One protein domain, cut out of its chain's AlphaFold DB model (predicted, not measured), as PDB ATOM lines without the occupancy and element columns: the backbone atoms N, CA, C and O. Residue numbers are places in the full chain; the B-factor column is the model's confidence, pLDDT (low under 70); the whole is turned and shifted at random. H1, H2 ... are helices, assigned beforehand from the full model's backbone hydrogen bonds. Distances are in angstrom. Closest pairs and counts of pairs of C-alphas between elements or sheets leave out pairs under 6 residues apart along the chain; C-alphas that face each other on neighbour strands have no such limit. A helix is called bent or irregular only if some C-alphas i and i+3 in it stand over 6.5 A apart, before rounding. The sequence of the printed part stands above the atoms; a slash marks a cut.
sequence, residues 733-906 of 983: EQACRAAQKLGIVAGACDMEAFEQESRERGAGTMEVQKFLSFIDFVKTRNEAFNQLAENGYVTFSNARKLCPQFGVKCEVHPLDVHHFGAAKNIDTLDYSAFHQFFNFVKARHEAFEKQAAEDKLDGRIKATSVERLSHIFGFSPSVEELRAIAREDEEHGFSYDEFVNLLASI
ATOM      1  N   GLU A 733     251.973 237.835 201.469       87.31
ATOM      2  CA  GLU A 733     251.759 239.285 201.567       87.31
ATOM      3  C   GLU A 733     252.983 240.019 202.152       87.31
ATOM      4  O   GLU A 733     253.354 241.102 201.689       87.31
ATOM      5  N   GLN A 734     253.649 239.428 203.151       89.62
ATOM      6  CA  GLN A 734     254.898 239.965 203.696       89.62
ATOM      7  C   GLN A 734     256.031 239.925 202.660       89.62
ATOM      8  O   GLN A 734     256.794 240.884 202.585       89.62
ATOM      9  N   ALA A 735     256.104 238.889 201.820       88.38
ATOM     10  CA  ALA A 735     257.074 238.796 200.729       88.38
ATOM     11  C   ALA A 735     256.895 239.915 199.687       88.38
ATOM     12  O   ALA A 735     257.870 240.574 199.326       88.38
ATOM     13  N   CYS A 736     255.661 240.223 199.271       88.06
ATOM     14  CA  CYS A 736     255.412 241.354 198.367       88.06
ATOM     15  C   CYS A 736     255.755 242.709 199.022       88.06
ATOM     16  O   CYS A 736     256.360 243.570 198.385       88.06
ATOM     17  N   ARG A 737     255.461 242.891 200.318       88.38
ATOM     18  CA  ARG A 737     255.869 244.090 201.084       88.38
ATOM     19  C   ARG A 737     257.395 244.193 201.260       88.38
ATOM     20  O   ARG A 737     257.932 245.300 201.305       88.38
ATOM     21  N   ALA A 738     258.101 243.066 201.338       89.12
ATOM     22  CA  ALA A 738     259.562 243.000 201.389       89.12
ATOM     23  C   ALA A 738     260.203 243.348 200.033       89.12
ATOM     24  O   ALA A 738     261.139 244.147 199.991       89.12
ATOM     25  N   ALA A 739     259.645 242.852 198.923       87.69
ATOM     26  CA  ALA A 739     260.030 243.258 197.569       87.69
ATOM     27  C   ALA A 739     259.854 244.775 197.355       87.69
ATOM     28  O   ALA A 739     260.772 245.451 196.891       87.69
ATOM     29  N   GLN A 740     258.739 245.350 197.817       87.94
ATOM     30  CA  GLN A 740     258.504 246.796 197.736       87.94
ATOM     31  C   GLN A 740     259.551 247.621 198.514       87.94
ATOM     32  O   GLN A 740     259.951 248.686 198.045       87.94
ATOM     33  N   LYS A 741     260.078 247.129 199.651       88.69
ATOM     34  CA  LYS A 741     261.222 247.770 200.344       88.69
ATOM     35  C   LYS A 741     262.540 247.690 199.568       88.69
ATOM     36  O   LYS A 741     263.384 248.565 199.745       88.69
ATOM     37  N   LEU A 742     262.723 246.678 198.721       87.31
ATOM     38  CA  LEU A 742     263.863 246.565 197.801       87.31
ATOM     39  C   LEU A 742     263.729 247.491 196.574       87.31
ATOM     40  O   LEU A 742     264.632 247.527 195.743       87.31
ATOM     41  N   GLY A 743     262.625 248.240 196.446       83.62
ATOM     42  CA  GLY A 743     262.307 249.027 195.248       83.62
ATOM     43  C   GLY A 743     261.761 248.183 194.090       83.62
ATOM     44  O   GLY A 743     261.614 248.689 192.981       83.62
ATOM     45  N   ILE A 744     261.457 246.908 194.342       85.81
ATOM     46  CA  ILE A 744     260.935 245.958 193.362       85.81
ATOM     47  C   ILE A 744     259.408 246.026 193.416       85.81
ATOM     48  O   ILE A 744     258.799 245.736 194.449       85.81
ATOM     49  N   VAL A 745     258.771 246.403 192.306       81.81
ATOM     50  CA  VAL A 745     257.309 246.333 192.205       81.81
ATOM     51  C   VAL A 745     256.923 244.860 192.080       81.81
ATOM     52  O   VAL A 745     257.381 244.177 191.167       81.81
ATOM     53  N   ALA A 746     256.125 244.374 193.030       83.50
ATOM     54  CA  ALA A 746     255.672 242.990 193.109       83.50
ATOM     55  C   ALA A 746     254.187 242.952 193.500       83.50
ATOM     56  O   ALA A 746     253.797 243.538 194.519       83.50
ATOM     57  N   GLY A 747     253.370 242.285 192.684       80.69
ATOM     58  CA  GLY A 747     251.936 242.091 192.912       80.69
ATOM     59  C   GLY A 747     251.578 240.710 193.476       80.69
ATOM     60  O   GLY A 747     252.411 239.810 193.551       80.69
ATOM     61  N   ALA A 748     250.303 240.507 193.821       77.56
ATOM     62  CA  ALA A 748     249.785 239.168 194.135       77.56
ATOM     63  C   ALA A 748     249.915 238.215 192.930       77.56
ATOM     64  O   ALA A 748     250.283 237.057 193.084       77.56
ATOM     65  N   CYS A 749     249.719 238.736 191.718       73.56
ATOM     66  CA  CYS A 749     249.793 237.987 190.464       73.56
ATOM     67  C   CYS A 749     251.230 237.562 190.107       73.56
ATOM     68  O   CYS A 749     251.429 236.553 189.436       73.56
ATOM     69  N   ASP A 750     252.243 238.283 190.609       82.56
ATOM     70  CA  ASP A 750     253.633 237.823 190.568       82.56
ATOM     71  C   ASP A 750     253.859 236.621 191.489       82.56
ATOM     72  O   ASP A 750     254.562 235.685 191.114       82.56
ATOM     73  N   MET A 751     253.233 236.612 192.670       84.19
ATOM     74  CA  MET A 751     253.299 235.480 193.596       84.19
ATOM     75  C   MET A 751     252.563 234.249 193.052       84.19
ATOM     76  O   MET A 751     253.097 233.147 193.110       84.19
ATOM     77  N   GLU A 752     251.367 234.425 192.482       79.56
ATOM     78  CA  GLU A 752     250.602 233.336 191.856       79.56
ATOM     79  C   GLU A 752     251.375 232.688 190.700       79.56
ATOM     80  O   GLU A 752     251.474 231.462 190.637       79.56
ATOM     81  N   ALA A 753     251.973 233.499 189.818       79.12
ATOM     82  CA  ALA A 753     252.818 233.003 188.733       79.12
ATOM     83  C   ALA A 753     254.056 232.263 189.273       79.12
ATOM     84  O   ALA A 753     254.367 231.164 188.813       79.12
ATOM     85  N   PHE A 754     254.710 232.805 190.305       85.81
ATOM     86  CA  PHE A 754     255.847 232.156 190.958       85.81
ATOM     87  C   PHE A 754     255.476 230.804 191.596       85.81
ATOM     88  O   PHE A 754     256.188 229.818 191.395       85.81
ATOM     89  N   GLU A 755     254.356 230.700 192.322       84.00
ATOM     90  CA  GLU A 755     253.869 229.421 192.872       84.00
ATOM     91  C   GLU A 755     253.468 228.423 191.766       84.00
ATOM     92  O   GLU A 755     253.665 227.212 191.912       84.00
ATOM     93  N   GLN A 756     252.941 228.912 190.638       78.69
ATOM     94  CA  GLN A 756     252.563 228.086 189.490       78.69
ATOM     95  C   GLN A 756     253.785 227.526 188.740       78.69
ATOM     96  O   GLN A 756     253.786 226.345 188.379       78.69
ATOM     97  N   GLU A 757     254.829 228.333 188.534       78.38
ATOM     98  CA  GLU A 757     256.053 227.940 187.820       78.38
ATOM     99  C   GLU A 757     257.019 227.116 188.680       78.38
ATOM    100  O   GLU A 757     257.522 226.091 188.215       78.38
ATOM    101  N   SER A 758     257.216 227.487 189.952       79.38
ATOM    102  CA  SER A 758     258.029 226.707 190.905       79.38
ATOM    103  C   SER A 758     257.434 225.328 191.222       79.38
ATOM    104  O   SER A 758     258.135 224.452 191.723       79.38
ATOM    105  N   ARG A 759     256.143 225.116 190.913       68.81
ATOM    106  CA  ARG A 759     255.334 223.912 191.205       68.81
ATOM    107  C   ARG A 759     255.123 223.619 192.695       68.81
ATOM    108  O   ARG A 759     254.398 222.679 193.030       68.81
ATOM    109  N   GLU A 760     255.685 224.425 193.589       64.62
ATOM    110  CA  GLU A 760     255.558 224.301 195.040       64.62
ATOM    111  C   GLU A 760     254.244 224.915 195.553       64.62
ATOM    112  O   GLU A 760     254.239 225.926 196.264       64.62
ATOM    113  N   ARG A 761     253.119 224.298 195.181       55.19
ATOM    114  CA  ARG A 761     251.780 224.746 195.583       55.19
ATOM    115  C   ARG A 761     251.590 224.725 197.104       55.19
ATOM    116  O   ARG A 761     251.654 223.660 197.712       55.19
ATOM    117  N   GLY A 762     251.157 225.858 197.656       61.16
ATOM    118  CA  GLY A 762     250.261 225.873 198.814       61.16
ATOM    119  C   GLY A 762     250.897 225.664 200.189       61.16
ATOM    120  O   GLY A 762     250.584 224.691 200.872       61.16
ATOM    121  N   ALA A 763     251.679 226.646 200.642       58.25
ATOM    122  CA  ALA A 763     251.916 226.875 202.074       58.25
ATOM    123  C   ALA A 763     251.355 228.226 202.566       58.25
ATOM    124  O   ALA A 763     251.080 228.382 203.753       58.25
ATOM    125  N   GLY A 764     251.201 229.219 201.674       74.00
ATOM    126  CA  GLY A 764     250.922 230.615 202.048       74.00
ATOM    127  C   GLY A 764     252.093 231.312 202.758       74.00
ATOM    128  O   GLY A 764     251.982 232.478 203.143       74.00
ATOM    129  N   THR A 765     253.211 230.600 202.927       83.25
ATOM    130  CA  THR A 765     254.413 231.016 203.644       83.25
ATOM    131  C   THR A 765     255.681 230.637 202.869       83.25
ATOM    132  O   THR A 765     255.671 229.732 202.030       83.25
ATOM    133  N   MET A 766     256.770 231.370 203.110       86.19
ATOM    134  CA  MET A 766     258.026 231.295 202.361       86.19
ATOM    135  C   MET A 766     259.237 231.374 203.301       86.19
ATOM    136  O   MET A 766     259.337 232.284 204.126       86.19
ATOM    137  N   GLU A 767     260.170 230.438 203.142       88.50
ATOM    138  CA  GLU A 767     261.504 230.462 203.758       88.50
ATOM    139  C   GLU A 767     262.467 231.357 202.953       88.50
ATOM    140  O   GLU A 767     262.188 231.684 201.794       88.50
ATOM    141  N   VAL A 768     263.636 231.701 203.517       88.25
ATOM    142  CA  VAL A 768     264.648 232.585 202.889       88.25
ATOM    143  C   VAL A 768     264.931 232.210 201.429       88.25
ATOM    144  O   VAL A 768     264.883 233.066 200.551       88.25
ATOM    145  N   GLN A 769     265.195 230.932 201.143       86.56
ATOM    146  CA  GLN A 769     265.568 230.466 199.797       86.56
ATOM    147  C   GLN A 769     264.417 230.605 198.782       86.56
ATOM    148  O   GLN A 769     264.645 230.918 197.609       86.56
ATOM    149  N   LYS A 770     263.166 230.447 199.238       87.81
ATOM    150  CA  LYS A 770     261.967 230.654 198.415       87.81
ATOM    151  C   LYS A 770     261.681 232.142 198.197       87.81
ATOM    152  O   LYS A 770     261.239 232.529 197.122       87.81
ATOM    153  N   PHE A 771     261.987 232.990 199.179       88.94
ATOM    154  CA  PHE A 771     261.922 234.441 199.012       88.94
ATOM    155  C   PHE A 771     262.988 234.968 198.041       88.94
ATOM    156  O   PHE A 771     262.653 235.761 197.170       88.94
ATOM    157  N   LEU A 772     264.241 234.511 198.130       90.12
ATOM    158  CA  LEU A 772     265.305 234.946 197.213       90.12
ATOM    159  C   LEU A 772     265.000 234.559 195.755       90.12
ATOM    160  O   LEU A 772     265.110 235.395 194.862       90.12
ATOM    161  N   SER A 773     264.524 233.335 195.514       89.38
ATOM    162  CA  SER A 773     264.115 232.910 194.165       89.38
ATOM    163  C   SER A 773     262.857 233.629 193.652       89.38
ATOM    164  O   SER A 773     262.782 233.924 192.459       89.38
ATOM    165  N   PHE A 774     261.914 234.005 194.526       89.44
ATOM    166  CA  PHE A 774     260.816 234.919 194.176       89.44
ATOM    167  C   PHE A 774     261.325 236.318 193.798       89.44
ATOM    168  O   PHE A 774     260.886 236.887 192.801       89.44
ATOM    169  N   ILE A 775     262.275 236.869 194.555       91.12
ATOM    170  CA  ILE A 775     262.869 238.178 194.273       91.12
ATOM    171  C   ILE A 775     263.573 238.180 192.908       91.12
ATOM    172  O   ILE A 775     263.329 239.090 192.118       91.12
ATOM    173  N   ASP A 776     264.364 237.156 192.577       89.75
ATOM    174  CA  ASP A 776     265.015 237.051 191.262       89.75
ATOM    175  C   ASP A 776     264.015 236.819 190.110       89.75
ATOM    176  O   ASP A 776     264.174 237.389 189.025       89.75
ATOM    177  N   PHE A 777     262.929 236.076 190.346       89.38
ATOM    178  CA  PHE A 777     261.821 235.935 189.393       89.38
ATOM    179  C   PHE A 777     261.150 237.287 189.085       89.38
ATOM    180  O   PHE A 777     260.980 237.651 187.918       89.38
ATOM    181  N   VAL A 778     260.828 238.079 190.113       88.06
ATOM    182  CA  VAL A 778     260.191 239.394 189.926       88.06
ATOM    183  C   VAL A 778     261.167 240.434 189.361       88.06
ATOM    184  O   VAL A 778     260.753 241.247 188.534       88.06
ATOM    185  N   LYS A 779     262.467 240.394 189.705       89.38
ATOM    186  CA  LYS A 779     263.505 241.186 189.007       89.38
ATOM    187  C   LYS A 779     263.480 240.902 187.507       89.38
ATOM    188  O   LYS A 779     263.346 241.835 186.728       89.38
ATOM    189  N   THR A 780     263.515 239.627 187.112       89.19
ATOM    190  CA  THR A 780     263.539 239.209 185.697       89.19
ATOM    191  C   THR A 780     262.336 239.758 184.917       89.19
ATOM    192  O   THR A 780     262.491 240.268 183.807       89.19
ATOM    193  N   ARG A 781     261.134 239.728 185.510       88.25
ATOM    194  CA  ARG A 781     259.903 240.263 184.893       88.25
ATOM    195  C   ARG A 781     259.876 241.796 184.852       88.25
ATOM    196  O   ARG A 781     259.495 242.366 183.830       88.25
ATOM    197  N   ASN A 782     260.351 242.469 185.901       87.81
ATOM    198  CA  ASN A 782     260.528 243.924 185.910       87.81
ATOM    199  C   ASN A 782     261.579 244.388 184.884       87.81
ATOM    200  O   ASN A 782     261.378 245.394 184.212       87.81
ATOM    201  N   GLU A 783     262.683 243.660 184.720       88.81
ATOM    202  CA  GLU A 783     263.707 243.942 183.709       88.81
ATOM    203  C   GLU A 783     263.160 243.767 182.288       88.81
ATOM    204  O   GLU A 783     263.372 244.646 181.453       88.81
ATOM    205  N   ALA A 784     262.398 242.701 182.022       88.00
ATOM    206  CA  ALA A 784     261.731 242.499 180.735       88.00
ATOM    207  C   ALA A 784     260.727 243.619 180.405       88.00
ATOM    208  O   ALA A 784     260.713 244.124 179.282       88.00
ATOM    209  N   PHE A 785     259.935 244.066 181.388       89.56
ATOM    210  CA  PHE A 785     259.058 245.230 181.234       89.56
ATOM    211  C   PHE A 785     259.861 246.504 180.927       89.56
ATOM    212  O   PHE A 785     259.593 247.185 179.938       89.56
ATOM    213  N   ASN A 786     260.896 246.789 181.723       89.06
ATOM    214  CA  ASN A 786     261.731 247.985 181.583       89.06
ATOM    215  C   ASN A 786     262.519 248.037 180.259       89.06
ATOM    216  O   ASN A 786     262.836 249.128 179.796       89.06
ATOM    217  N   GLN A 787     262.800 246.898 179.617       89.44
ATOM    218  CA  GLN A 787     263.406 246.849 178.275       89.44
ATOM    219  C   GLN A 787     262.479 247.362 177.159       89.44
ATOM    220  O   GLN A 787     262.970 247.754 176.102       89.44
ATOM    221  N   LEU A 788     261.157 247.363 177.372       88.81
ATOM    222  CA  LEU A 788     260.154 247.838 176.408       88.81
ATOM    223  C   LEU A 788     259.408 249.102 176.869       88.81
ATOM    224  O   LEU A 788     258.504 249.562 176.160       88.81
ATOM    225  N   ALA A 789     259.758 249.639 178.041       89.44
ATOM    226  CA  ALA A 789     259.102 250.780 178.662       89.44
ATOM    227  C   ALA A 789     259.848 252.092 178.382       89.44
ATOM    228  O   ALA A 789     261.015 252.257 178.735       89.44
ATOM    229  N   GLU A 790     259.144 253.072 177.824       87.44
ATOM    230  CA  GLU A 790     259.651 254.431 177.661       87.44
ATOM    231  C   GLU A 790     259.206 255.269 178.866       87.44
ATOM    232  O   GLU A 790     258.025 255.345 179.198       87.44
ATOM    233  N   ASN A 791     260.168 255.860 179.583       85.31
ATOM    234  CA  ASN A 791     259.940 256.614 180.827       85.31
ATOM    235  C   ASN A 791     259.180 255.845 181.938       85.31
ATOM    236  O   ASN A 791     258.623 256.468 182.839       85.31
ATOM    237  N   GLY A 792     259.178 254.506 181.897       85.00
ATOM    238  CA  GLY A 792     258.467 253.640 182.851       85.00
ATOM    239  C   GLY A 792     257.076 253.171 182.401       85.00
ATOM    240  O   GLY A 792     256.407 252.478 183.167       85.00
ATOM    241  N   TYR A 793     256.658 253.497 181.173       89.56
ATOM    242  CA  TYR A 793     255.366 253.109 180.600       89.56
ATOM    243  C   TYR A 793     255.540 252.287 179.315       89.56
ATOM    244  O   TYR A 793     256.399 252.592 178.488       89.56
ATOM    245  N   VAL A 794     254.698 251.272 179.105       91.56
ATOM    246  CA  VAL A 794     254.613 250.508 177.847       91.56
ATOM    247  C   VAL A 794     253.339 250.867 177.082       91.56
ATOM    248  O   VAL A 794     252.263 251.015 177.658       91.56
ATOM    249  N   THR A 795     253.425 250.954 175.755       91.06
ATOM    250  CA  THR A 795     252.227 250.979 174.900       91.06
ATOM    251  C   THR A 795     251.587 249.589 174.855       91.06
ATOM    252  O   THR A 795     252.279 248.579 175.007       91.06
ATOM    253  N   PHE A 796     250.287 249.491 174.560       88.38
ATOM    254  CA  PHE A 796     249.613 248.191 174.401       88.38
ATOM    255  C   PHE A 796     250.261 247.283 173.334       88.38
ATOM    256  O   PHE A 796     250.294 246.062 173.486       88.38
ATOM    257  N   SER A 797     250.854 247.871 172.286       86.88
ATOM    258  CA  SER A 797     251.621 247.134 171.269       86.88
ATOM    259  C   SER A 797     252.885 246.477 171.843       86.88
ATOM    260  O   SER A 797     253.234 245.361 171.455       86.88
ATOM    261  N   ASN A 798     253.557 247.123 172.804       88.00
ATOM    262  CA  ASN A 798     254.663 246.516 173.547       88.00
ATOM    263  C   ASN A 798     254.158 245.533 174.618       88.00
ATOM    264  O   ASN A 798     254.746 244.466 174.771       88.00
ATOM    265  N   ALA A 799     253.035 245.823 175.281       86.25
ATOM    266  CA  ALA A 799     252.416 244.930 176.262       86.25
ATOM    267  C   ALA A 799     252.091 243.539 175.679       86.25
ATOM    268  O   ALA A 799     252.453 242.532 176.286       86.25
ATOM    269  N   ARG A 800     251.522 243.458 174.462       85.88
ATOM    270  CA  ARG A 800     251.255 242.177 173.763       85.88
ATOM    271  C   ARG A 800     252.514 241.315 173.568       85.88
ATOM    272  O   ARG A 800     252.402 240.095 173.530       85.88
ATOM    273  N   LYS A 801     253.709 241.917 173.493       85.69
ATOM    274  CA  LYS A 801     254.998 241.200 173.378       85.69
ATOM    275  C   LYS A 801     255.459 240.603 174.715       85.69
ATOM    276  O   LYS A 801     256.184 239.614 174.713       85.69
ATOM    277  N   LEU A 802     255.036 241.186 175.840       85.19
ATOM    278  CA  LEU A 802     255.345 240.709 177.192       85.19
ATOM    279  C   LEU A 802     254.395 239.597 177.652       85.19
ATOM    280  O   LEU A 802     254.816 238.714 178.390       85.19
ATOM    281  N   CYS A 803     253.134 239.595 177.206       81.44
ATOM    282  CA  CYS A 803     252.114 238.628 177.635       81.44
ATOM    283  C   CYS A 803     252.574 237.145 177.649       81.44
ATOM    284  O   CYS A 803     252.356 236.498 178.680       81.44
ATOM    285  N   PRO A 804     253.301 236.619 176.634       80.38
ATOM    286  CA  PRO A 804     253.855 235.259 176.668       80.38
ATOM    287  C   PRO A 804     254.854 235.009 177.805       80.38
ATOM    288  O   PRO A 804     254.827 233.946 178.420       80.38
ATOM    289  N   GLN A 805     255.703 235.991 178.128       77.06
ATOM    290  CA  GLN A 805     256.665 235.917 179.239       77.06
ATOM    291  C   GLN A 805     255.998 236.050 180.614       77.06
ATOM    292  O   GLN A 805     256.611 235.745 181.632       77.06
ATOM    293  N   PHE A 806     254.753 236.529 180.661       78.19
ATOM    294  CA  PHE A 806     253.993 236.689 181.897       78.19
ATOM    295  C   PHE A 806     252.989 235.549 182.136       78.19
ATOM    296  O   PHE A 806     252.419 235.497 183.221       78.19
ATOM    297  N   GLY A 807     252.813 234.628 181.177       71.69
ATOM    298  CA  GLY A 807     251.996 233.412 181.310       71.69
ATOM    299  C   GLY A 807     250.728 233.366 180.444       71.69
ATOM    300  O   GLY A 807     250.044 232.343 180.428       71.69
ATOM    301  N   VAL A 808     250.423 234.432 179.695       73.44
ATOM    302  CA  VAL A 808     249.314 234.485 178.726       73.44
ATOM    303  C   VAL A 808     249.795 233.854 177.417       73.44
ATOM    304  O   VAL A 808     250.654 234.398 176.731       73.44
ATOM    305  N   LYS A 809     249.283 232.656 177.111       68.75
ATOM    306  CA  LYS A 809     249.723 231.816 175.973       68.75
ATOM    307  C   LYS A 809     249.024 232.126 174.648       68.75
ATOM    308  O   LYS A 809     249.442 231.630 173.607       68.75
ATOM    309  N   CYS A 810     247.937 232.876 174.721       70.44
ATOM    310  CA  CYS A 810     247.078 233.289 173.623       70.44
ATOM    311  C   CYS A 810     247.507 234.650 173.061       70.44
ATOM    312  O   CYS A 810     248.250 235.404 173.697       70.44
ATOM    313  N   GLU A 811     247.029 234.979 171.862       74.62
ATOM    314  CA  GLU A 811     247.261 236.296 171.277       74.62
ATOM    315  C   GLU A 811     246.273 237.327 171.836       74.62
ATOM    316  O   GLU A 811     245.067 237.112 171.868       74.62
ATOM    317  N   VAL A 812     246.792 238.473 172.280       82.06
ATOM    318  CA  VAL A 812     245.972 239.554 172.848       82.06
ATOM    319  C   VAL A 812     245.176 240.238 171.738       82.06
ATOM    320  O   VAL A 812     245.779 240.844 170.843       82.06
ATOM    321  N   HIS A 813     243.844 240.188 171.786       81.69
ATOM    322  CA  HIS A 813     243.018 240.728 170.712       81.69
ATOM    323  C   HIS A 813     242.999 242.271 170.746       81.69
ATOM    324  O   HIS A 813     243.011 242.863 171.832       81.69
ATOM    325  N   PRO A 814     242.916 242.976 169.598       82.44
ATOM    326  CA  PRO A 814     242.730 244.433 169.583       82.44
ATOM    327  C   PRO A 814     241.503 244.902 170.383       82.44
ATOM    328  O   PRO A 814     241.520 245.985 170.961       82.44
ATOM    329  N   LEU A 815     240.472 244.058 170.483       80.69
ATOM    330  CA  LEU A 815     239.281 244.320 171.294       80.69
ATOM    331  C   LEU A 815     239.569 244.308 172.808       80.69
ATOM    332  O   LEU A 815     238.947 245.067 173.546       80.69
ATOM    333  N   ASP A 816     240.527 243.504 173.284       84.44
ATOM    334  CA  ASP A 816     240.949 243.522 174.693       84.44
ATOM    335  C   ASP A 816     241.670 244.830 175.031       84.44
ATOM    336  O   ASP A 816     241.406 245.445 176.064       84.44
ATOM    337  N   VAL A 817     242.551 245.266 174.122       86.25
ATOM    338  CA  VAL A 817     243.257 246.553 174.188       86.25
ATOM    339  C   VAL A 817     242.257 247.708 174.222       86.25
ATOM    340  O   VAL A 817     242.336 248.549 175.116       86.25
ATOM    341  N   HIS A 818     241.290 247.721 173.298       82.50
ATOM    342  CA  HIS A 818     240.250 248.747 173.247       82.50
ATOM    343  C   HIS A 818     239.412 248.772 174.532       82.50
ATOM    344  O   HIS A 818     239.275 249.823 175.152       82.50
ATOM    345  N   HIS A 819     238.915 247.613 174.981       80.94
ATOM    346  CA  HIS A 819     238.076 247.516 176.178       80.94
ATOM    347  C   HIS A 819     238.803 247.988 177.437       80.94
ATOM    348  O   HIS A 819     238.249 248.776 178.200       80.94
ATOM    349  N   PHE A 820     240.036 247.529 177.664       85.00
ATOM    350  CA  PHE A 820     240.785 247.913 178.858       85.00
ATOM    351  C   PHE A 820     241.206 249.388 178.817       85.00
ATOM    352  O   PHE A 820     241.054 250.099 179.812       85.00
ATOM    353  N   GLY A 821     241.688 249.860 177.661       84.00
ATOM    354  CA  GLY A 821     242.091 251.250 177.468       84.00
ATOM    355  C   GLY A 821     240.930 252.229 177.646       84.00
ATOM    356  O   GLY A 821     241.070 253.211 178.373       84.00
ATOM    357  N   ALA A 822     239.756 251.922 177.082       78.12
ATOM    358  CA  ALA A 822     238.543 252.716 177.264       78.12
ATOM    359  C   ALA A 822     238.025 252.665 178.714       78.12
ATOM    360  O   ALA A 822     237.765 253.711 179.306       78.12
ATOM    361  N   ALA A 823     237.933 251.476 179.324       75.31
ATOM    362  CA  ALA A 823     237.374 251.310 180.670       75.31
ATOM    363  C   ALA A 823     238.206 251.983 181.775       75.31
ATOM    364  O   ALA A 823     237.645 252.474 182.755       75.31
ATOM    365  N   LYS A 824     239.540 252.022 181.635       79.56
ATOM    366  CA  LYS A 824     240.431 252.726 182.576       79.56
ATOM    367  C   LYS A 824     240.732 254.174 182.130       79.56
ATOM    368  O   LYS A 824     241.260 254.937 182.934       79.56
ATOM    369  N   ASN A 825     240.391 254.552 180.890       82.44
ATOM    370  CA  ASN A 825     240.820 255.773 180.186       82.44
ATOM    371  C   ASN A 825     242.358 255.938 180.206       82.44
ATOM    372  O   ASN A 825     242.890 256.918 180.732       82.44
ATOM    373  N   ILE A 826     243.070 254.930 179.687       85.12
ATOM    374  CA  ILE A 826     244.540 254.845 179.669       85.12
ATOM    375  C   ILE A 826     245.021 254.295 178.322       85.12
ATOM    376  O   ILE A 826     244.626 253.205 177.921       85.12
ATOM    377  N   ASP A 827     245.943 255.010 177.683       83.81
ATOM    378  CA  ASP A 827     246.595 254.671 176.411       83.81
ATOM    379  C   ASP A 827     248.039 254.121 176.572       83.81
ATOM    380  O   ASP A 827     248.554 253.441 175.678       83.81
ATOM    381  N   THR A 828     248.666 254.301 177.745       89.44
ATOM    382  CA  THR A 828     249.980 253.720 178.104       89.44
ATOM    383  C   THR A 828     249.997 253.132 179.515       89.44
ATOM    384  O   THR A 828     249.614 253.798 180.474       89.44
ATOM    385  N   LEU A 829     250.497 251.907 179.668       90.25
ATOM    386  CA  LEU A 829     250.456 251.136 180.912       90.25
ATOM    387  C   LEU A 829     251.751 251.312 181.726       90.25
ATOM    388  O   LEU A 829     252.833 251.028 181.216       90.25
ATOM    389  N   ASP A 830     251.654 251.696 183.001       89.81
ATOM    390  CA  ASP A 830     252.726 251.417 183.974       89.81
ATOM    391  C   ASP A 830     252.732 249.922 184.365       89.81
ATOM    392  O   ASP A 830     251.860 249.162 183.942       89.81
ATOM    393  N   TYR A 831     253.693 249.467 185.177       85.62
ATOM    394  CA  TYR A 831     253.787 248.049 185.563       85.62
ATOM    395  C   TYR A 831     252.536 247.523 186.305       85.62
ATOM    396  O   TYR A 831     252.167 246.358 186.156       85.62
ATOM    397  N   SER A 832     251.841 248.364 187.079       83.75
ATOM    398  CA  SER A 832     250.617 247.979 187.796       83.75
ATOM    399  C   SER A 832     249.398 247.946 186.872       83.75
ATOM    400  O   SER A 832     248.588 247.019 186.953       83.75
ATOM    401  N   ALA A 833     249.282 248.913 185.959       86.88
ATOM    402  CA  ALA A 833     248.271 248.910 184.905       86.88
ATOM    403  C   ALA A 833     248.485 247.742 183.924       86.88
ATOM    404  O   ALA A 833     247.518 247.125 183.484       86.88
ATOM    405  N   PHE A 834     249.739 247.379 183.640       89.12
ATOM    406  CA  PHE A 834     250.095 246.216 182.830       89.12
ATOM    407  C   PHE A 834     249.711 244.895 183.506       89.12
ATOM    408  O   PHE A 834     249.148 244.030 182.842       89.12
ATOM    409  N   HIS A 835     249.909 244.755 184.821       84.31
ATOM    410  CA  HIS A 835     249.394 243.600 185.573       84.31
ATOM    411  C   HIS A 835     247.861 243.517 185.555       84.31
ATOM    412  O   HIS A 835     247.314 242.439 185.339       84.31
ATOM    413  N   GLN A 836     247.152 244.641 185.708       85.31
ATOM    414  CA  GLN A 836     245.689 244.672 185.553       85.31
ATOM    415  C   GLN A 836     245.253 244.258 184.136       85.31
ATOM    416  O   GLN A 836     244.357 243.430 183.989       85.31
ATOM    417  N   PHE A 837     245.916 244.773 183.094       87.50
ATOM    418  CA  PHE A 837     245.643 244.414 181.701       87.50
ATOM    419  C   PHE A 837     245.899 242.926 181.425       87.50
ATOM    420  O   PHE A 837     245.067 242.244 180.829       87.50
ATOM    421  N   PHE A 838     247.020 242.401 181.921       86.00
ATOM    422  CA  PHE A 838     247.362 240.984 181.858       86.00
ATOM    423  C   PHE A 838     246.284 240.109 182.518       86.00
ATOM    424  O   PHE A 838     245.825 239.143 181.910       86.00
ATOM    425  N   ASN A 839     245.830 240.474 183.722       84.12
ATOM    426  CA  ASN A 839     244.771 239.754 184.433       84.12
ATOM    427  C   ASN A 839     243.432 239.807 183.690       84.12
ATOM    428  O   ASN A 839     242.742 238.795 183.624       84.12
ATOM    429  N   PHE A 840     243.078 240.951 183.101       85.75
ATOM    430  CA  PHE A 840     241.868 241.118 182.295       85.75
ATOM    431  C   PHE A 840     241.870 240.192 181.067       85.75
ATOM    432  O   PHE A 840     240.915 239.440 180.855       85.75
ATOM    433  N   VAL A 841     242.969 240.167 180.302       86.12
ATOM    434  CA  VAL A 841     243.136 239.268 179.142       86.12
ATOM    435  C   VAL A 841     243.113 237.798 179.573       86.12
ATOM    436  O   VAL A 841     242.436 236.983 178.940       86.12
ATOM    437  N   LYS A 842     243.809 237.457 180.666       85.06
ATOM    438  CA  LYS A 842     243.833 236.108 181.249       85.06
ATOM    439  C   LYS A 842     242.429 235.657 181.665       85.06
ATOM    440  O   LYS A 842     242.003 234.584 181.253       85.06
ATOM    441  N   ALA A 843     241.684 236.482 182.401       84.69
ATOM    442  CA  ALA A 843     240.340 236.161 182.878       84.69
ATOM    443  C   ALA A 843     239.340 235.948 181.726       84.69
ATOM    444  O   ALA A 843     238.532 235.020 181.788       84.69
ATOM    445  N   ARG A 844     239.416 236.753 180.652       86.50
ATOM    446  CA  ARG A 844     238.604 236.546 179.434       86.50
ATOM    447  C   ARG A 844     238.892 235.187 178.790       86.50
ATOM    448  O   ARG A 844     237.959 234.466 178.443       86.50
ATOM    449  N   HIS A 845     240.163 234.807 178.676       85.44
ATOM    450  CA  HIS A 845     240.549 233.509 178.121       85.44
ATOM    451  C   HIS A 845     240.175 232.331 179.027       85.44
ATOM    452  O   HIS A 845     239.581 231.377 178.542       85.44
ATOM    453  N   GLU A 846     240.429 232.405 180.336       86.31
ATOM    454  CA  GLU A 846     240.055 231.348 181.289       86.31
ATOM    455  C   GLU A 846     238.528 231.137 181.342       86.31
ATOM    456  O   GLU A 846     238.065 230.000 181.455       86.31
ATOM    457  N   ALA A 847     237.728 232.201 181.190       87.38
ATOM    458  CA  ALA A 847     236.274 232.096 181.065       87.38
ATOM    459  C   ALA A 847     235.842 231.367 179.778       87.38
ATOM    460  O   ALA A 847     234.966 230.499 179.832       87.38
ATOM    461  N   PHE A 848     236.475 231.678 178.640       89.00
ATOM    462  CA  PHE A 848     236.211 231.009 177.365       89.00
ATOM    463  C   PHE A 848     236.660 229.539 177.378       89.00
ATOM    464  O   PHE A 848     235.854 228.660 177.080       89.00
ATOM    465  N   GLU A 849     237.905 229.245 177.782       87.94
ATOM    466  CA  GLU A 849     238.439 227.874 177.871       87.94
ATOM    467  C   GLU A 849     237.561 226.989 178.763       87.94
ATOM    468  O   GLU A 849     237.256 225.846 178.413       87.94
ATOM    469  N   LYS A 850     237.093 227.528 179.897       88.81
ATOM    470  CA  LYS A 850     236.165 226.826 180.785       88.81
ATOM    471  C   LYS A 850     234.845 226.499 180.080       88.81
ATOM    472  O   LYS A 850     234.377 225.366 180.181       88.81
ATOM    473  N   GLN A 851     234.244 227.456 179.371       88.56
ATOM    474  CA  GLN A 851     232.968 227.221 178.693       88.56
ATOM    475  C   GLN A 851     233.117 226.252 177.510       88.56
ATOM    476  O   GLN A 851     232.258 225.390 177.338       88.56
ATOM    477  N   ALA A 852     234.233 226.307 176.774       87.50
ATOM    478  CA  ALA A 852     234.578 225.346 175.724       87.50
ATOM    479  C   ALA A 852     234.784 223.919 176.274       87.50
ATOM    480  O   ALA A 852     234.364 222.935 175.659       87.50
ATOM    481  N   ALA A 853     235.370 223.786 177.469       87.88
ATOM    482  CA  ALA A 853     235.508 222.505 178.169       87.88
ATOM    483  C   ALA A 853     234.168 221.961 178.706       87.88
ATOM    484  O   ALA A 853     233.952 220.746 178.705       87.88
ATOM    485  N   GLU A 854     233.250 222.834 179.134       88.62
ATOM    486  CA  GLU A 854     231.861 222.464 179.449       88.62
ATOM    487  C   GLU A 854     231.100 222.017 178.183       88.62
ATOM    488  O   GLU A 854     230.370 221.020 178.225       88.62
ATOM    489  N   ASP A 855     231.320 222.698 177.052       85.75
ATOM    490  CA  ASP A 855     230.690 222.407 175.760       85.75
ATOM    491  C   ASP A 855     231.233 221.156 175.055       85.75
ATOM    492  O   ASP A 855     230.468 220.498 174.342       85.75
ATOM    493  N   LYS A 856     232.498 220.795 175.307       85.81
ATOM    494  CA  LYS A 856     233.204 219.609 174.777       85.81
ATOM    495  C   LYS A 856     233.398 219.623 173.255       85.81
ATOM    496  O   LYS A 856     233.280 218.582 172.613       85.81
ATOM    497  N   LEU A 857     233.714 220.791 172.698       82.62
ATOM    498  CA  LEU A 857     234.021 220.986 171.274       82.62
ATOM    499  C   LEU A 857     235.504 221.340 171.048       82.62
ATOM    500  O   LEU A 857     235.815 222.312 170.373       82.62
ATOM    501  N   ASP A 858     236.429 220.592 171.660       81.94
ATOM    502  CA  ASP A 858     237.887 220.676 171.421       81.94
ATOM    503  C   ASP A 858     238.491 222.104 171.400       81.94
ATOM    504  O   ASP A 858     239.390 222.413 170.620       81.94
ATOM    505  N   GLY A 859     238.012 222.983 172.290       81.94
ATOM    506  CA  GLY A 859     238.449 224.385 172.384       81.94
ATOM    507  C   GLY A 859     237.544 225.400 171.671       81.94
ATOM    508  O   GLY A 859     237.885 226.579 171.630       81.94
ATOM    509  N   ARG A 860     236.390 224.967 171.148       88.00
ATOM    510  CA  ARG A 860     235.297 225.807 170.632       88.00
ATOM    511  C   ARG A 860     234.104 225.847 171.603       88.00
ATOM    512  O   ARG A 860     233.957 224.972 172.458       88.00
ATOM    513  N   ILE A 861     233.251 226.860 171.464       89.50
ATOM    514  CA  ILE A 861     231.992 227.058 172.206       89.50
ATOM    515  C   ILE A 861     230.779 226.871 171.285       89.50
ATOM    516  O   ILE A 861     230.876 227.053 170.073       89.50
ATOM    517  N   LYS A 862     229.610 226.546 171.843       88.19
ATOM    518  CA  LYS A 862     228.352 226.493 171.072       88.19
ATOM    519  C   LYS A 862     227.731 227.877 170.890       88.19
ATOM    520  O   LYS A 862     227.912 228.741 171.746       88.19
ATOM    521  N   ALA A 863     226.888 228.043 169.868       84.31
ATOM    522  CA  ALA A 863     226.018 229.219 169.713       84.31
ATOM    523  C   ALA A 863     225.223 229.532 171.000       84.31
ATOM    524  O   ALA A 863     225.213 230.666 171.468       84.31
ATOM    525  N   THR A 864     224.684 228.501 171.663       83.06
ATOM    526  CA  THR A 864     223.981 228.593 172.963       83.06
ATOM    527  C   THR A 864     224.837 229.106 174.130       83.06
ATOM    528  O   THR A 864     224.313 229.377 175.206       83.06
ATOM    529  N   SER A 865     226.156 229.179 173.956       86.88
ATOM    530  CA  SER A 865     227.120 229.652 174.954       86.88
ATOM    531  C   SER A 865     227.661 231.053 174.632       86.88
ATOM    532  O   SER A 865     228.252 231.683 175.513       86.88
ATOM    533  N   VAL A 866     227.439 231.556 173.408       85.56
ATOM    534  CA  VAL A 866     227.880 232.889 172.958       85.56
ATOM    535  C   VAL A 866     227.213 233.986 173.784       85.56
ATOM    536  O   VAL A 866     227.919 234.836 174.313       85.56
ATOM    537  N   GLU A 867     225.890 233.939 173.968       83.50
ATOM    538  CA  GLU A 867     225.107 234.874 174.800       83.50
ATOM    539  C   GLU A 867     225.750 235.081 176.186       83.50
ATOM    540  O   GLU A 867     226.168 236.182 176.552       83.50
ATOM    541  N   ARG A 868     225.940 233.982 176.928       83.31
ATOM    542  CA  ARG A 868     226.537 234.000 178.270       83.31
ATOM    543  C   ARG A 868     227.949 234.584 178.269       83.31
ATOM    544  O   ARG A 868     228.286 235.366 179.159       83.31
ATOM    545  N   LEU A 869     228.792 234.190 177.313       85.25
ATOM    546  CA  LEU A 869     230.166 234.689 177.240       85.25
ATOM    547  C   LEU A 869     230.232 236.154 176.805       85.25
ATOM    548  O   LEU A 869     231.092 236.877 177.301       85.25
ATOM    549  N   SER A 870     229.304 236.614 175.964       83.19
ATOM    550  CA  SER A 870     229.175 238.017 175.561       83.19
ATOM    551  C   SER A 870     228.952 238.898 176.789       83.19
ATOM    552  O   SER A 870     229.749 239.801 177.046       83.19
ATOM    553  N   HIS A 871     227.979 238.547 177.639       79.31
ATOM    554  CA  HIS A 871     227.731 239.249 178.904       79.31
ATOM    555  C   HIS A 871     228.926 239.198 179.869       79.31
ATOM    556  O   HIS A 871     229.251 240.195 180.515       79.31
ATOM    557  N   ILE A 872     229.644 238.071 179.938       79.81
ATOM    558  CA  ILE A 872     230.887 237.963 180.722       79.81
ATOM    559  C   ILE A 872     231.978 238.904 180.170       79.81
ATOM    560  O   ILE A 872     232.699 239.531 180.949       79.81
ATOM    561  N   PHE A 873     232.071 239.061 178.848       79.00
ATOM    562  CA  PHE A 873     233.032 239.934 178.160       79.00
ATOM    563  C   PHE A 873     232.609 241.420 178.152       79.00
ATOM    564  O   PHE A 873     233.410 242.279 177.776       79.00
ATOM    565  N   GLY A 874     231.395 241.731 178.623       73.88
ATOM    566  CA  GLY A 874     230.863 243.093 178.728       73.88
ATOM    567  C   GLY A 874     230.042 243.566 177.527       73.88
ATOM    568  O   GLY A 874     229.895 244.771 177.349       73.88
ATOM    569  N   PHE A 875     229.538 242.637 176.714       75.81
ATOM    570  CA  PHE A 875     228.613 242.876 175.606       75.81
ATOM    571  C   PHE A 875     227.199 242.408 175.959       75.81
ATOM    572  O   PHE A 875     227.027 241.434 176.691       75.81
ATOM    573  N   SER A 876     226.195 243.040 175.364       72.75
ATOM    574  CA  SER A 876     224.807 242.571 175.389       72.75
ATOM    575  C   SER A 876     224.269 242.550 173.959       72.75
ATOM    576  O   SER A 876     223.607 243.508 173.572       72.75
ATOM    577  N   PRO A 877     224.611 241.525 173.153       75.00
ATOM    578  CA  PRO A 877     224.058 241.382 171.812       75.00
ATOM    579  C   PRO A 877     222.539 241.224 171.862       75.00
ATOM    580  O   PRO A 877     222.004 240.580 172.768       75.00
ATOM    581  N   SER A 878     221.878 241.775 170.854       73.56
ATOM    582  CA  SER A 878     220.444 241.623 170.634       73.56
ATOM    583  C   SER A 878     220.054 240.179 170.319       73.56
ATOM    584  O   SER A 878     220.862 239.347 169.883       73.56
ATOM    585  N   VAL A 879     218.767 239.877 170.479       75.62
ATOM    586  CA  VAL A 879     218.195 238.581 170.099       75.62
ATOM    587  C   VAL A 879     218.296 238.370 168.581       75.62
ATOM    588  O   VAL A 879     218.437 237.232 168.127       75.62
ATOM    589  N   GLU A 880     218.276 239.437 167.778       73.50
ATOM    590  CA  GLU A 880     218.490 239.357 166.327       73.50
ATOM    591  C   GLU A 880     219.946 239.032 165.959       73.50
ATOM    592  O   GLU A 880     220.173 238.127 165.149       73.50
ATOM    593  N   GLU A 881     220.933 239.668 166.597       78.50
ATOM    594  CA  GLU A 881     222.356 239.337 166.422       78.50
ATOM    595  C   GLU A 881     222.651 237.899 166.866       78.50
ATOM    596  O   GLU A 881     223.260 237.137 166.117       78.50
ATOM    597  N   LEU A 882     222.145 237.470 168.029       77.81
ATOM    598  CA  LEU A 882     222.295 236.088 168.508       77.81
ATOM    599  C   LEU A 882     221.663 235.059 167.553       77.81
ATOM    600  O   LEU A 882     222.212 233.971 167.370       77.81
ATOM    601  N   ARG A 883     220.547 235.397 166.890       77.00
ATOM    602  CA  ARG A 883     219.948 234.566 165.827       77.00
ATOM    603  C   ARG A 883     220.773 234.568 164.541       77.00
ATOM    604  O   ARG A 883     220.792 233.546 163.860       77.00
ATOM    605  N   ALA A 884     221.410 235.680 164.174       76.50
ATOM    606  CA  ALA A 884     222.314 235.733 163.024       76.50
ATOM    607  C   ALA A 884     223.540 234.843 163.273       76.50
ATOM    608  O   ALA A 884     223.796 233.928 162.497       76.50
ATOM    609  N   ILE A 885     224.183 235.016 164.430       74.25
ATOM    610  CA  ILE A 885     225.296 234.201 164.932       74.25
ATOM    611  C   ILE A 885     224.958 232.704 164.895       74.25
ATOM    612  O   ILE A 885     225.712 231.914 164.330       74.25
ATOM    613  N   ALA A 886     223.812 232.301 165.456       72.00
ATOM    614  CA  ALA A 886     223.408 230.894 165.483       72.00
ATOM    615  C   ALA A 886     223.254 230.286 164.076       72.00
ATOM    616  O   ALA A 886     223.579 229.120 163.877       72.00
ATOM    617  N   ARG A 887     222.818 231.076 163.084       72.56
ATOM    618  CA  ARG A 887     222.674 230.629 161.687       72.56
ATOM    619  C   ARG A 887     224.004 230.477 160.946       72.56
ATOM    620  O   ARG A 887     224.020 229.780 159.934       72.56
ATOM    621  N   GLU A 888     225.074 231.140 161.385       67.19
ATOM    622  CA  GLU A 888     226.367 231.107 160.688       67.19
ATOM    623  C   GLU A 888     227.213 229.877 161.044       67.19
ATOM    624  O   GLU A 888     227.797 229.282 160.138       67.19
ATOM    625  N   ASP A 889     227.250 229.451 162.315       66.88
ATOM    626  CA  ASP A 889     228.015 228.259 162.728       66.88
ATOM    627  C   ASP A 889     227.362 227.452 163.874       66.88
ATOM    628  O   ASP A 889     227.891 227.299 164.980       66.88
ATOM    629  N   GLU A 890     226.176 226.905 163.596       64.12
ATOM    630  CA  GLU A 890     225.464 225.985 164.500       64.12
ATOM    631  C   GLU A 890     226.116 224.581 164.585       64.12
ATOM    632  O   GLU A 890     225.878 223.851 165.547       64.12
ATOM    633  N   GLU A 891     226.931 224.189 163.591       65.44
ATOM    634  CA  GLU A 891     227.428 222.809 163.419       65.44
ATOM    635  C   GLU A 891     228.889 222.598 163.869       65.44
ATOM    636  O   GLU A 891     229.210 221.520 164.375       65.44
ATOM    637  N   HIS A 892     229.775 223.591 163.722       72.88
ATOM    638  CA  HIS A 892     231.202 223.485 164.075       72.88
ATOM    639  C   HIS A 892     231.546 224.293 165.344       72.88
ATOM    640  O   HIS A 892     232.452 223.903 166.089       72.88
ATOM    641  N   GLY A 893     230.782 225.353 165.640       82.56
ATOM    642  CA  GLY A 893     230.892 226.173 166.852       82.56
ATOM    643  C   GLY A 893     232.108 227.104 166.860       82.56
ATOM    644  O   GLY A 893     233.056 226.922 166.110       82.56
ATOM    645  N   PHE A 894     232.126 228.106 167.734       85.88
ATOM    646  CA  PHE A 894     233.066 229.231 167.643       85.88
ATOM    647  C   PHE A 894     234.369 228.965 168.403       85.88
ATOM    648  O   PHE A 894     234.354 228.644 169.590       85.88
ATOM    649  N   SER A 895     235.515 229.146 167.753       87.50
ATOM    650  CA  SER A 895     236.814 229.318 168.420       87.50
ATOM    651  C   SER A 895     236.930 230.705 169.062       87.50
ATOM    652  O   SER A 895     236.067 231.563 168.872       87.50
ATOM    653  N   TYR A 896     237.998 230.935 169.833       83.88
ATOM    654  CA  TYR A 896     238.208 232.214 170.517       83.88
ATOM    655  C   TYR A 896     238.250 233.392 169.535       83.88
ATOM    656  O   TYR A 896     237.559 234.387 169.738       83.88
ATOM    657  N   ASP A 897     239.014 233.264 168.447       82.06
ATOM    658  CA  ASP A 897     239.167 234.337 167.465       82.06
ATOM    659  C   ASP A 897     237.857 234.602 166.709       82.06
ATOM    660  O   ASP A 897     237.488 235.757 166.519       82.06
ATOM    661  N   GLU A 898     237.113 233.559 166.328       84.38
ATOM    662  CA  GLU A 898     235.792 233.705 165.694       84.38
ATOM    663  C   GLU A 898     234.810 234.414 166.647       84.38
ATOM    664  O   GLU A 898     234.194 235.405 166.261       84.38
ATOM    665  N   PHE A 899     234.742 233.991 167.915       85.12
ATOM    666  CA  PHE A 899     233.903 234.615 168.944       85.12
ATOM    667  C   PHE A 899     234.277 236.081 169.222       85.12
ATOM    668  O   PHE A 899     233.396 236.926 169.343       85.12
ATOM    669  N   VAL A 900     235.563 236.428 169.305       82.62
ATOM    670  CA  VAL A 900     235.975 237.806 169.624       82.62
ATOM    671  C   VAL A 900     235.921 238.739 168.403       82.62
ATOM    672  O   VAL A 900     235.694 239.935 168.581       82.62
ATOM    673  N   ASN A 901     236.029 238.229 167.170       80.12
ATOM    674  CA  ASN A 901     235.710 239.016 165.970       80.12
ATOM    675  C   ASN A 901     234.199 239.282 165.849       80.12
ATOM    676  O   ASN A 901     233.814 240.412 165.564       80.12
ATOM    677  N   LEU A 902     233.361 238.291 166.160       80.31
ATOM    678  CA  LEU A 902     231.907 238.433 166.314       80.31
ATOM    679  C   LEU A 902     231.554 239.498 167.369       80.31
ATOM    680  O   LEU A 902     230.735 240.379 167.114       80.31
ATOM    681  N   LEU A 903     232.228 239.497 168.526       77.50
ATOM    682  CA  LEU A 903     232.076 240.569 169.517       77.50
ATOM    683  C   LEU A 903     232.521 241.936 168.978       77.50
ATOM    684  O   LEU A 903     231.904 242.945 169.297       77.50
ATOM    685  N   ALA A 904     233.559 241.993 168.144       73.81
ATOM    686  CA  ALA A 904     234.005 243.238 167.520       73.81
ATOM    687  C   ALA A 904     233.059 243.768 166.419       73.81
ATOM    688  O   ALA A 904     233.254 244.900 165.981       73.81
ATOM    689  N   SER A 905     232.060 242.987 165.979       70.62
ATOM    690  CA  SER A 905     231.019 243.424 165.031       70.62
ATOM    691  C   SER A 905     229.694 243.850 165.674       70.62
ATOM    692  O   SER A 905     228.849 244.386 164.966       70.62
ATOM    693  N   ILE A 906     229.510 243.633 166.981       69.56
ATOM    694  CA  ILE A 906     228.326 244.090 167.726       69.56
ATOM    695  C   ILE A 906     228.510 245.571 168.086       69.56
ATOM    696  O   ILE A 906     229.445 245.931 168.812       69.56
TER     697      ILE A 906
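Overview. This is residues 733 to 906 of the 983 residues of the protein "EF-hand domain-containing protein" of Besnoitia besnoiti (UniProt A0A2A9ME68). The domain is an elongated, loosely joined row of helices with a group at each end: H1, H2 and the long H3 make one end, H7, H8 and H9 the other. The longest helix, H6, runs between the two groups, with H4 and H5 near its first half, and H7 folds back along its second half. The printed part has 174 residues with nine named helices, H1 to H9 in order, and no named strand; the class is all helix. It is only just loose, close to compact, with a radius of gyration of the C-alphas of 18.9 A, and spans 58 by 36 by 21 A.

Along the chain. H1, residues 733 to 741, begins with C-alpha 733 at (251.759, 239.285, 201.567). H2 is residues 748 to 758, and H3, residues 768 to 788, is 30.9 A long from first to last C-alpha. H4 is residues 796 to 806 and H5 residues 814 to 824. H6, residues 831 to 855, is 35.9 A long, from C-alpha 831 at (253.787, 248.049, 185.563) to C-alpha 855 at (230.690, 222.407, 175.760). H7 is residues 863 to 873, H8 residues 879 to 888 and H9 residues 896 to 905, with C-alpha 905 at (231.019, 243.424, 165.031). H4 and H7 are only just irregular: C-alphas 801 and 804 are 6.9 A apart, and C-alphas 864 and 867 6.6 A.

Arrangement. H1 and H2 only just touch, with 3 pairs of C-alphas within 8 A, the closest those of Cys 736 and Ala 748 at 7.4 A; they are about perpendicular at 73 degrees. H3 touches H2 with residues 774 to 778 alone, the closest C-alphas being those of Phe 754 and Phe 774, 6.5 A apart. H3, with residues 781 to 788 alone, touches H4 in a helical hairpin, at a shallow tilt of 26 degrees, opposite ways, the C-alphas of Leu 788 and Asn 798 being closest at 6.3 A. H6 is the hub, touching three helices. It only just touches H4, with 3 pairs within 8 A, closest at Cys 803 and Phe 838, whose C-alphas are 6.8 A apart. It only just touches H5, also with 3 pairs, closest at the C-alphas of Asp 816 and Val 841, 6.5 A. H6, with residues 844 to 851 alone, forms a helical hairpin with H7 at a shallow tilt of 19 degrees; the C-alphas of Arg 844 and Phe 873 are closest at 6.6 A. H7 touches H8 at a steep tilt of 53 degrees, with the C-alphas of Ala 863 and Ala 886 closest at 5.2 A. H9 touches no helix; it is close to but not clearly touching H7, closest at the C-alphas of Ser 870 and Leu 903, 7.2 A. Among the pairs apart are H1 and H6, and H3 and H7. Residues 794 to 795 pair antiparallel with residues 828 to 829. Every O i to N i+4 pair is within hydrogen-bond range in H1, H2, H5, H6, H8 and H9, against 16 of 17 in H3, 4 of 7 in H4 and 5 of 7 in H7.

Size, cuts and confidence. The two C-alphas farthest apart are those of Val 768 and Glu 880, at 59.3 A. The printed part has no cut and no long link; the link H7 to H8 is tight. The mean pLDDT of the printed part is 82.5, and residues 759 to 763, 809, 888 to 891 and 906 are under 70.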